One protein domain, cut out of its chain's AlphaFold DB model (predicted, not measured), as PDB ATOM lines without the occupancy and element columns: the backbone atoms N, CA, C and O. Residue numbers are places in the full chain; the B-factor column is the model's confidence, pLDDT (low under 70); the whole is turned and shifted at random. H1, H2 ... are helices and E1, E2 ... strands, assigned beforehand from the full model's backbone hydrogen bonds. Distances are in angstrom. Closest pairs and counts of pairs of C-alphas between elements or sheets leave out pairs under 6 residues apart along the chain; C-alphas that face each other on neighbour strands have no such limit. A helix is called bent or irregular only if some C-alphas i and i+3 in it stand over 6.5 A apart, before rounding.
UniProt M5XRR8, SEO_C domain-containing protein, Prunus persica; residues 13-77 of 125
ATOM      1  N   ALA A  13      50.530  -6.304 -16.487       76.75
ATOM      2  CA  ALA A  13      51.184  -5.122 -17.042       76.75
ATOM      3  C   ALA A  13      50.638  -4.775 -18.436       76.75
ATOM      4  O   ALA A  13      50.364  -3.612 -18.728       76.75
ATOM      5  N   THR A  14      50.413  -5.780 -19.278       80.56
ATOM      6  CA  THR A  14      49.842  -5.638 -20.617       80.56
ATOM      7  C   THR A  14      48.419  -5.101 -20.542       80.56
ATOM      8  O   THR A  14      48.075  -4.202 -21.305       80.56
ATOM      9  N   LEU A  15      47.603  -5.602 -19.608       81.00
ATOM     10  CA  LEU A  15      46.236  -5.113 -19.405       81.00
ATOM     11  C   LEU A  15      46.212  -3.644 -18.971       81.00
ATOM     12  O   LEU A  15      45.414  -2.867 -19.495       81.00
ATOM     13  N   GLU A  16      47.107  -3.236 -18.074       78.69
ATOM     14  CA  GLU A  16      47.197  -1.842 -17.628       78.69
ATOM     15  C   GLU A  16      47.719  -0.912 -18.732       78.69
ATOM     16  O   GLU A  16      47.179   0.176 -18.933       78.69
ATOM     17  N   ILE A  17      48.697  -1.358 -19.528       82.31
ATOM     18  CA  ILE A  17      49.164  -0.617 -20.710       82.31
ATOM     19  C   ILE A  17      48.028  -0.470 -21.729       82.31
ATOM     20  O   ILE A  17      47.792   0.628 -22.229       82.31
ATOM     21  N   GLN A  18      47.286  -1.541 -22.016       81.31
ATOM     22  CA  GLN A  18      46.128  -1.489 -22.914       81.31
ATOM     23  C   GLN A  18      45.045  -0.542 -22.391       81.31
ATOM     24  O   GLN A  18      44.468   0.222 -23.165       81.31
ATOM     25  N   LYS A  19      44.798  -0.541 -21.078       81.06
ATOM     26  CA  LYS A  19      43.862   0.380 -20.433       81.06
ATOM     27  C   LYS A  19      44.305   1.834 -20.595       81.06
ATOM     28  O   LYS A  19      43.491   2.665 -20.985       81.06
ATOM     29  N   LEU A  20      45.581   2.143 -20.380       82.75
ATOM     30  CA  LEU A  20      46.126   3.487 -20.601       82.75
ATOM     31  C   LEU A  20      46.030   3.916 -22.066       82.75
ATOM     32  O   LEU A  20      45.591   5.027 -22.359       82.75
ATOM     33  N   LEU A  21      46.378   3.021 -22.993       83.19
ATOM     34  CA  LEU A  21      46.268   3.272 -24.429       83.19
ATOM     35  C   LEU A  21      44.820   3.509 -24.867       83.19
ATOM     36  O   LEU A  21      44.596   4.280 -25.798       83.19
ATOM     37  N   SER A  22      43.841   2.912 -24.182       81.75
ATOM     38  CA  SER A  22      42.427   3.161 -24.475       81.75
ATOM     39  C   SER A  22      41.993   4.609 -24.223       81.75
ATOM     40  O   SER A  22      41.027   5.071 -24.819       81.75
ATOM     41  N   TYR A  23      42.738   5.354 -23.400       82.06
ATOM     42  CA  TYR A  23      42.486   6.773 -23.145       82.06
ATOM     43  C   TYR A  23      43.284   7.721 -24.049       82.06
ATOM     44  O   TYR A  23      43.182   8.934 -23.886       82.06
ATOM     45  N   LYS A  24      44.080   7.212 -25.004       80.38
ATOM     46  CA  LYS A  24      44.939   8.036 -25.878       80.38
ATOM     47  C   LYS A  24      44.162   9.129 -26.622       80.38
ATOM     48  O   LYS A  24      44.680  10.225 -26.802       80.38
ATOM     49  N   ASN A  25      42.947   8.805 -27.058       76.38
ATOM     50  CA  ASN A  25      42.090   9.692 -27.847       76.38
ATOM     51  C   ASN A  25      40.988  10.358 -27.001       76.38
ATOM     52  O   ASN A  25      40.112  11.019 -27.552       76.38
ATOM     53  N   GLU A  26      41.008  10.168 -25.680       80.81
ATOM     54  CA  GLU A  26      40.027  10.747 -24.764       80.81
ATOM     55  C   GLU A  26      40.474  12.126 -24.262       80.81
ATOM     56  O   GLU A  26      41.658  12.461 -24.258       80.81
ATOM     57  N   SER A  27      39.516  12.928 -23.790       79.50
ATOM     58  CA  SER A  27      39.754  14.306 -23.308       79.50
ATOM     59  C   SER A  27      40.713  14.420 -22.111       79.50
ATOM     60  O   SER A  27      41.223  15.503 -21.827       79.50
ATOM     61  N   GLY A  28      40.974  13.316 -21.409       85.31
ATOM     62  CA  GLY A  28      41.966  13.240 -20.345       85.31
ATOM     63  C   GLY A  28      41.953  11.888 -19.637       85.31
ATOM     64  O   GLY A  28      40.963  11.155 -19.670       85.31
ATOM     65  N   TRP A  29      43.046  11.569 -18.953       88.81
ATOM     66  CA  TRP A  29      43.198  10.379 -18.115       88.81
ATOM     67  C   TRP A  29      44.036  10.704 -16.885       88.81
ATOM     68  O   TRP A  29      44.757  11.700 -16.852       88.81
ATOM     69  N   ALA A  30      43.926   9.869 -15.860       90.56
ATOM     70  CA  ALA A  30      44.718   9.998 -14.651       90.56
ATOM     71  C   ALA A  30      45.138   8.628 -14.121       90.56
ATOM     72  O   ALA A  30      44.452   7.617 -14.313       90.56
ATOM     73  N   VAL A  31      46.284   8.621 -13.445       91.00
ATOM     74  CA  VAL A  31      46.873   7.450 -12.803       91.00
ATOM     75  C   VAL A  31      47.106   7.758 -11.333       91.00
ATOM     76  O   VAL A  31      47.716   8.769 -10.994       91.00
ATOM     77  N   LEU A  32      46.645   6.857 -10.472       92.06
ATOM     78  CA  LEU A  32      46.974   6.831  -9.056       92.06
ATOM     79  C   LEU A  32      47.948   5.681  -8.800       92.06
ATOM     80  O   LEU A  32      47.651   4.527  -9.122       92.06
ATOM     81  N   SER A  33      49.083   5.985  -8.180       92.00
ATOM     82  CA  SER A  33      50.077   5.002  -7.756       92.00
ATOM     83  C   SER A  33      50.412   5.152  -6.274       92.00
ATOM     84  O   SER A  33      50.296   6.229  -5.686       92.00
ATOM     85  N   LYS A  34      50.847   4.047  -5.667       91.25
ATOM     86  CA  LYS A  34      51.456   4.009  -4.340       91.25
ATOM     87  C   LYS A  34      52.887   3.510  -4.497       91.25
ATOM     88  O   LYS A  34      53.123   2.312  -4.641       91.25
ATOM     89  N   GLY A  35      53.845   4.434  -4.497       90.94
ATOM     90  CA  GLY A  35      55.230   4.102  -4.836       90.94
ATOM     91  C   GLY A  35      55.315   3.524  -6.251       90.94
ATOM     92  O   GLY A  35      54.844   4.148  -7.200       90.94
ATOM     93  N   SER A  36      55.884   2.325  -6.389       86.69
ATOM     94  CA  SER A  36      55.998   1.612  -7.669       86.69
ATOM     95  C   SER A  36      54.744   0.824  -8.069       86.69
ATOM     96  O   SER A  36      54.702   0.271  -9.166       86.69
ATOM     97  N   SER A  37      53.723   0.747  -7.209       85.62
ATOM     98  CA  SER A  37      52.501  -0.014  -7.481       85.62
ATOM     99  C   SER A  37      51.415   0.872  -8.088       85.62
ATOM    100  O   SER A  37      51.035   1.891  -7.510       85.62
ATOM    101  N   LEU A  38      50.878   0.461  -9.237       87.00
ATOM    102  CA  LEU A  38      49.692   1.077  -9.829       87.00
ATOM    103  C   LEU A  38      48.455   0.718  -8.997       87.00
ATOM    104  O   LEU A  38      48.199  -0.457  -8.748       87.00
ATOM    105  N   VAL A  39      47.693   1.728  -8.575       90.12
ATOM    106  CA  VAL A  39      46.426   1.544  -7.851       90.12
ATOM    107  C   VAL A  39      45.260   1.585  -8.830       90.12
ATOM    108  O   VAL A  39      44.411   0.699  -8.818       90.12
ATOM    109  N   VAL A  40      45.210   2.608  -9.690       89.31
ATOM    110  CA  VAL A  40      44.195   2.707 -10.745       89.31
ATOM    111  C   VAL A  40      44.646   3.621 -11.880       89.31
ATOM    112  O   VAL A  40      45.186   4.699 -11.647       89.31
ATOM    113  N   ALA A  41      44.368   3.204 -13.113       88.50
ATOM    114  CA  ALA A  41      44.309   4.066 -14.289       88.50
ATOM    115  C   ALA A  41      42.843   4.271 -14.697       88.50
ATOM    116  O   ALA A  41      42.068   3.306 -14.714       88.50
ATOM    117  N   GLY A  42      42.445   5.502 -15.013       87.25
ATOM    118  CA  GLY A  42      41.060   5.818 -15.351       87.25
ATOM    119  C   GLY A  42      40.904   7.060 -16.220       87.25
ATOM    120  O   GLY A  42      41.801   7.897 -16.313       87.25
ATOM    121  N   HIS A  43      39.727   7.188 -16.830       87.25
ATOM    122  CA  HIS A  43      39.336   8.380 -17.578       87.25
ATOM    123  C   HIS A  43      39.318   9.619 -16.670       87.25
ATOM    124  O   HIS A  43      38.860   9.553 -15.527       87.25
ATOM    125  N   GLY A  44      39.757  10.765 -17.189       88.19
ATOM    126  CA  GLY A  44      39.949  11.991 -16.413       88.19
ATOM    127  C   GLY A  44      38.675  12.443 -15.704       88.19
ATOM    128  O   GLY A  44      38.703  12.711 -14.510       88.19
ATOM    129  N   ILE A  45      37.535  12.416 -16.401       88.75
ATOM    130  CA  ILE A  45      36.233  12.797 -15.825       88.75
ATOM    131  C   ILE A  45      35.820  11.870 -14.670       88.75
ATOM    132  O   ILE A  45      35.303  12.339 -13.657       88.75
ATOM    133  N   SER A  46      36.035  10.552 -14.790       89.00
ATOM    134  CA  SER A  46      35.631   9.627 -13.724       89.00
ATOM    135  C   SER A  46      36.544   9.745 -12.511       89.00
ATOM    136  O   SER A  46      36.048   9.732 -11.388       89.00
ATOM    137  N   ILE A  47      37.851   9.924 -12.723       91.88
ATOM    138  CA  ILE A  47      38.815  10.154 -11.642       91.88
ATOM    139  C   ILE A  47      38.560  11.493 -10.945       91.88
ATOM    140  O   ILE A  47      38.529  11.528  -9.716       91.88
ATOM    141  N   LEU A  48      38.309  12.569 -11.697       92.38
ATOM    142  CA  LEU A  48      37.969  13.874 -11.128       92.38
ATOM    143  C   LEU A  48      36.745  13.765 -10.217       92.38
ATOM    144  O   LEU A  48      36.796  14.208  -9.074       92.38
ATOM    145  N   LYS A  49      35.698  13.063 -10.663       93.12
ATOM    146  CA  LYS A  49      34.510  12.839  -9.839       93.12
ATOM    147  C   LYS A  49      34.798  12.070  -8.550       93.12
ATOM    148  O   LYS A  49      34.205  12.380  -7.523       93.12
ATOM    149  N   VAL A  50      35.693  11.074  -8.567       94.50
ATOM    150  CA  VAL A  50      36.101  10.368  -7.333       94.50
ATOM    151  C   VAL A  50      36.703  11.348  -6.326       94.50
ATOM    152  O   VAL A  50      36.417  11.242  -5.133       94.50
ATOM    153  N   ILE A  51      37.527  12.282  -6.807       94.81
ATOM    154  CA  ILE A  51      38.204  13.290  -5.983       94.81
ATOM    155  C   ILE A  51      37.199  14.318  -5.453       94.81
ATOM    156  O   ILE A  51      37.201  14.598  -4.258       94.81
ATOM    157  N   GLU A  52      36.312  14.840  -6.302       95.94
ATOM    158  CA  GLU A  52      35.247  15.773  -5.895       95.94
ATOM    159  C   GLU A  52      34.315  15.153  -4.845       95.94
ATOM    160  O   GLU A  52      33.900  15.810  -3.893       95.94
ATOM    161  N   ASP A  53      34.032  13.857  -4.975       96.31
ATOM    162  CA  ASP A  53      33.193  13.109  -4.047       96.31
ATOM    163  C   ASP A  53      33.942  12.612  -2.796       96.31
ATOM    164  O   ASP A  53      33.378  11.821  -2.035       96.31
ATOM    165  N   PHE A  54      35.182  13.054  -2.540       95.69
ATOM    166  CA  PHE A  54      35.995  12.578  -1.412       95.69
ATOM    167  C   PHE A  54      35.246  12.624  -0.077       95.69
ATOM    168  O   PHE A  54      35.261  11.651   0.680       95.69
ATOM    169  N   ASP A  55      34.498  13.697   0.184       97.00
ATOM    170  CA  ASP A  55      33.713  13.845   1.412       97.00
ATOM    171  C   ASP A  55      32.650  12.754   1.608       97.00
ATOM    172  O   ASP A  55      32.324  12.422   2.749       97.00
ATOM    173  N   LYS A  56      32.156  12.147   0.522       95.50
ATOM    174  CA  LYS A  56      31.134  11.089   0.558       95.50
ATOM    175  C   LYS A  56      31.701   9.733   0.964       95.50
ATOM    176  O   LYS A  56      30.970   8.912   1.510       95.50
ATOM    177  N   TRP A  57      32.981   9.472   0.694       94.81
ATOM    178  CA  TRP A  57      33.590   8.158   0.931       94.81
ATOM    179  C   TRP A  57      34.764   8.170   1.920       94.81
ATOM    180  O   TRP A  57      35.143   7.103   2.414       94.81
ATOM    181  N   LYS A  58      35.281   9.345   2.313       95.75
ATOM    182  CA  LYS A  58      36.409   9.488   3.256       95.75
ATOM    183  C   LYS A  58      36.195   8.803   4.607       95.75
ATOM    184  O   LYS A  58      37.162   8.379   5.235       95.75
ATOM    185  N   GLY A  59      34.945   8.648   5.054       95.88
ATOM    186  CA  GLY A  59      34.619   8.013   6.338       95.88
ATOM    187  C   GLY A  59      35.097   6.560   6.450       95.88
ATOM    188  O   GLY A  59      35.384   6.093   7.545       95.88
ATOM    189  N   GLN A  60      35.242   5.862   5.321       93.19
ATOM    190  CA  GLN A  60      35.690   4.467   5.272       93.19
ATOM    191  C   GLN A  60      37.225   4.331   5.209       93.19
ATOM    192  O   GLN A  60      37.752   3.240   5.415       93.19
ATOM    193  N   VAL A  61      37.956   5.424   4.951       95.44
ATOM    194  CA  VAL A  61      39.405   5.394   4.666       95.44
ATOM    195  C   VAL A  61      40.221   4.945   5.872       95.44
ATOM    196  O   VAL A  61      41.182   4.199   5.711       95.44
ATOM    197  N   ARG A  62      39.831   5.364   7.083       94.62
ATOM    198  CA  ARG A  62      40.526   4.972   8.321       94.62
ATOM    199  C   ARG A  62      40.487   3.467   8.579       94.62
ATOM    200  O   ARG A  62      41.433   2.937   9.143       94.62
ATOM    201  N   GLU A  63      39.400   2.811   8.193       95.06
ATOM    202  CA  GLU A  63      39.178   1.387   8.450       95.06
ATOM    203  C   GLU A  63      39.690   0.516   7.298       95.06
ATOM    204  O   GLU A  63      40.321  -0.511   7.527       95.06
ATOM    205  N   LYS A  64      39.433   0.928   6.050       95.25
ATOM    206  CA  LYS A  64      39.651   0.090   4.859       95.25
ATOM    207  C   LYS A  64      40.872   0.481   4.028       95.25
ATOM    208  O   LYS A  64      41.261  -0.268   3.137       95.25
ATOM    209  N   GLY A  65      41.479   1.632   4.308       95.25
ATOM    210  CA  GLY A  65      42.588   2.181   3.531       95.25
ATOM    211  C   GLY A  65      42.133   3.003   2.322       95.25
ATOM    212  O   GLY A  65      41.046   2.816   1.769       95.25
ATOM    213  N   PHE A  66      42.981   3.946   1.910       94.69
ATOM    214  CA  PHE A  66      42.665   4.902   0.848       94.69
ATOM    215  C   PHE A  66      42.511   4.215  -0.508       94.69
ATOM    216  O   PHE A  66      41.535   4.463  -1.210       94.69
ATOM    217  N   GLU A  67      43.438   3.326  -0.862       94.50
ATOM    218  CA  GLU A  67      43.481   2.656  -2.163       94.50
ATOM    219  C   GLU A  67      42.231   1.804  -2.388       94.50
ATOM    220  O   GLU A  67      41.615   1.866  -3.453       94.50
ATOM    221  N   PHE A  68      41.811   1.059  -1.363       94.00
ATOM    222  CA  PHE A  68      40.599   0.247  -1.410       94.00
ATOM    223  C   PHE A  68      39.347   1.118  -1.570       94.00
ATOM    224  O   PHE A  68      38.497   0.843  -2.420       94.00
ATOM    225  N   CYS A  69      39.224   2.186  -0.779       95.50
ATOM    226  CA  CYS A  69      38.085   3.096  -0.872       95.50
ATOM    227  C   CYS A  69      38.024   3.805  -2.230       95.50
ATOM    228  O   CYS A  69      36.954   3.855  -2.836       95.50
ATOM    229  N   PHE A  70      39.164   4.293  -2.724       95.00
ATOM    230  CA  PHE A  70      39.268   4.996  -3.998       95.00
ATOM    231  C   PHE A  70      38.869   4.086  -5.163       95.00
ATOM    232  O   PHE A  70      37.996   4.440  -5.950       95.00
ATOM    233  N   THR A  71      39.457   2.888  -5.249       92.50
ATOM    234  CA  THR A  71      39.157   1.908  -6.311       92.50
ATOM    235  C   THR A  71      37.705   1.440  -6.260       92.50
ATOM    236  O   THR A  71      37.037   1.384  -7.293       92.50
ATOM    237  N   THR A  72      37.170   1.192  -5.062       92.75
ATOM    238  CA  THR A  72      35.764   0.806  -4.874       92.75
ATOM    239  C   THR A  72      34.805   1.918  -5.294       92.75
ATOM    240  O   THR A  72      33.768   1.642  -5.896       92.75
ATOM    241  N   TYR A  73      35.114   3.176  -4.975       93.94
ATOM    242  CA  TYR A  73      34.277   4.307  -5.368       93.94
ATOM    243  C   TYR A  73      34.365   4.565  -6.876       93.94
ATOM    244  O   TYR A  73      33.336   4.714  -7.534       93.94
ATOM    245  N   HIS A  74      35.573   4.517  -7.443       91.25
ATOM    246  CA  HIS A  74      35.805   4.635  -8.885       91.25
ATOM    247  C   HIS A  74      35.034   3.581  -9.682       91.25
ATOM    248  O   HIS A  74      34.342   3.932 -10.633       91.25
ATOM    249  N   ALA A  75      35.043   2.319  -9.240       87.81
ATOM    250  CA  ALA A  75      34.302   1.233  -9.885       87.81
ATOM    251  C   ALA A  75      32.772   1.430  -9.873       87.81
ATOM    252  O   ALA A  75      32.075   0.905 -10.741       87.81
ATOM    253  N   LYS A  76      32.228   2.190  -8.912       87.44
ATOM    254  CA  LYS A  76      30.790   2.516  -8.850       87.44
ATOM    255  C   LYS A  76      30.395   3.632  -9.813       87.44
ATOM    256  O   LYS A  76      29.228   3.730 -10.197       87.44
ATOM    257  N   ILE A  77      31.339   4.484 -10.200       83.19
ATOM    258  CA  ILE A  77      31.084   5.615 -11.086       83.19
ATOM    259  C   ILE A  77      31.033   5.102 -12.535       83.19
ATOM    260  O   ILE A  77      32.042   5.036 -13.234       83.19
TER     261      ILE A  77
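This is residues 13 to 77 of the 125 residues of the protein "SEO_C domain-containing protein" of Prunus persica (UniProt M5XRR8). A two-stranded hairpin, E1 and E2, stands in the middle between a single helix, H1, at one end and a group of three helices, H2, H3 and H4, at the other. Within that group H4 folds back from H3 toward the hairpin and packs on E2 and H2, while H3 makes the far end. The printed part has 65 residues with four named helices and two named strands, in the order H1, E1, E2, H2, H3, H4, and its class is mixed, helices and strands. The sheet is the antiparallel pair E1 - E2. The whole is compact, with a radius of gyration of the C-alphas of 12.3 A, a rounded outline and spans of 34 by 24 by 18 A.

H1, residues 13 to 22, comes first. E1, residues 29 to 34, and E2, residues 37 to 43, form a hairpin, antiparallel with 163 degrees between their directions. N 30 and O 42, 2.9 A apart, and N 34 and O 37, 2.8 A apart, are within hydrogen-bond range. The closest C-alphas of H1 and E2 are those of Leu 20 and Ala 41, 6.6 A apart. H2, residues 44 to 52, follows E2 directly; its closest C-alpha to E1 is that of Gly 44, 4.0 A from that of Trp 29. H3, residues 54 to 64, and H2 meet only through their link. H4, residues 66 to 76, touches H3 at a steep tilt of 51 degrees, opposite ways, with the C-alphas of Val 61 and Cys 69 closest at 6.1 A. H4 also touches H2 at a steep tilt of 58 degrees, opposite ways; the C-alphas of Val 50 and His 74 are closest, at 5.9 A. The closest C-alphas of H4 and E2 are those of Glu 67 and Val 39, 6.5 A apart. H4 and E1 are near each other, with 5 pairs of C-alphas within 10 A. H1 is apart from H2, H3 and H4. In H1, H2 and H4 every O i to N i+4 pair is within hydrogen-bond range; in H3 it is 2 of 7, beside 4 of 8 O i to N i+3 pairs.

H1 begins at C-alpha 13 (51.184, -5.122, -17.042) and is 14.2 A long. E1 is 17.3 A and E2 18.6 A long, E2 beginning at C-alpha 37 (52.501, -0.014, -7.481). H2 measures 12.1 A. H3, 14.4 A, is irregular: C-alphas 56 and 59 are 7.4 A apart. H4, 15.5 A, ends at C-alpha 76 (30.790, 2.516, -8.850).

The two C-alphas farthest apart are those of Asn 25 and Glu 63, 37.3 A. The printed part has no cut and no long link; the link from H1 to E1, 6 residues, is short, and the others are tight. The mean pLDDT of the printed part is 89.3, and no printed residue is under 70.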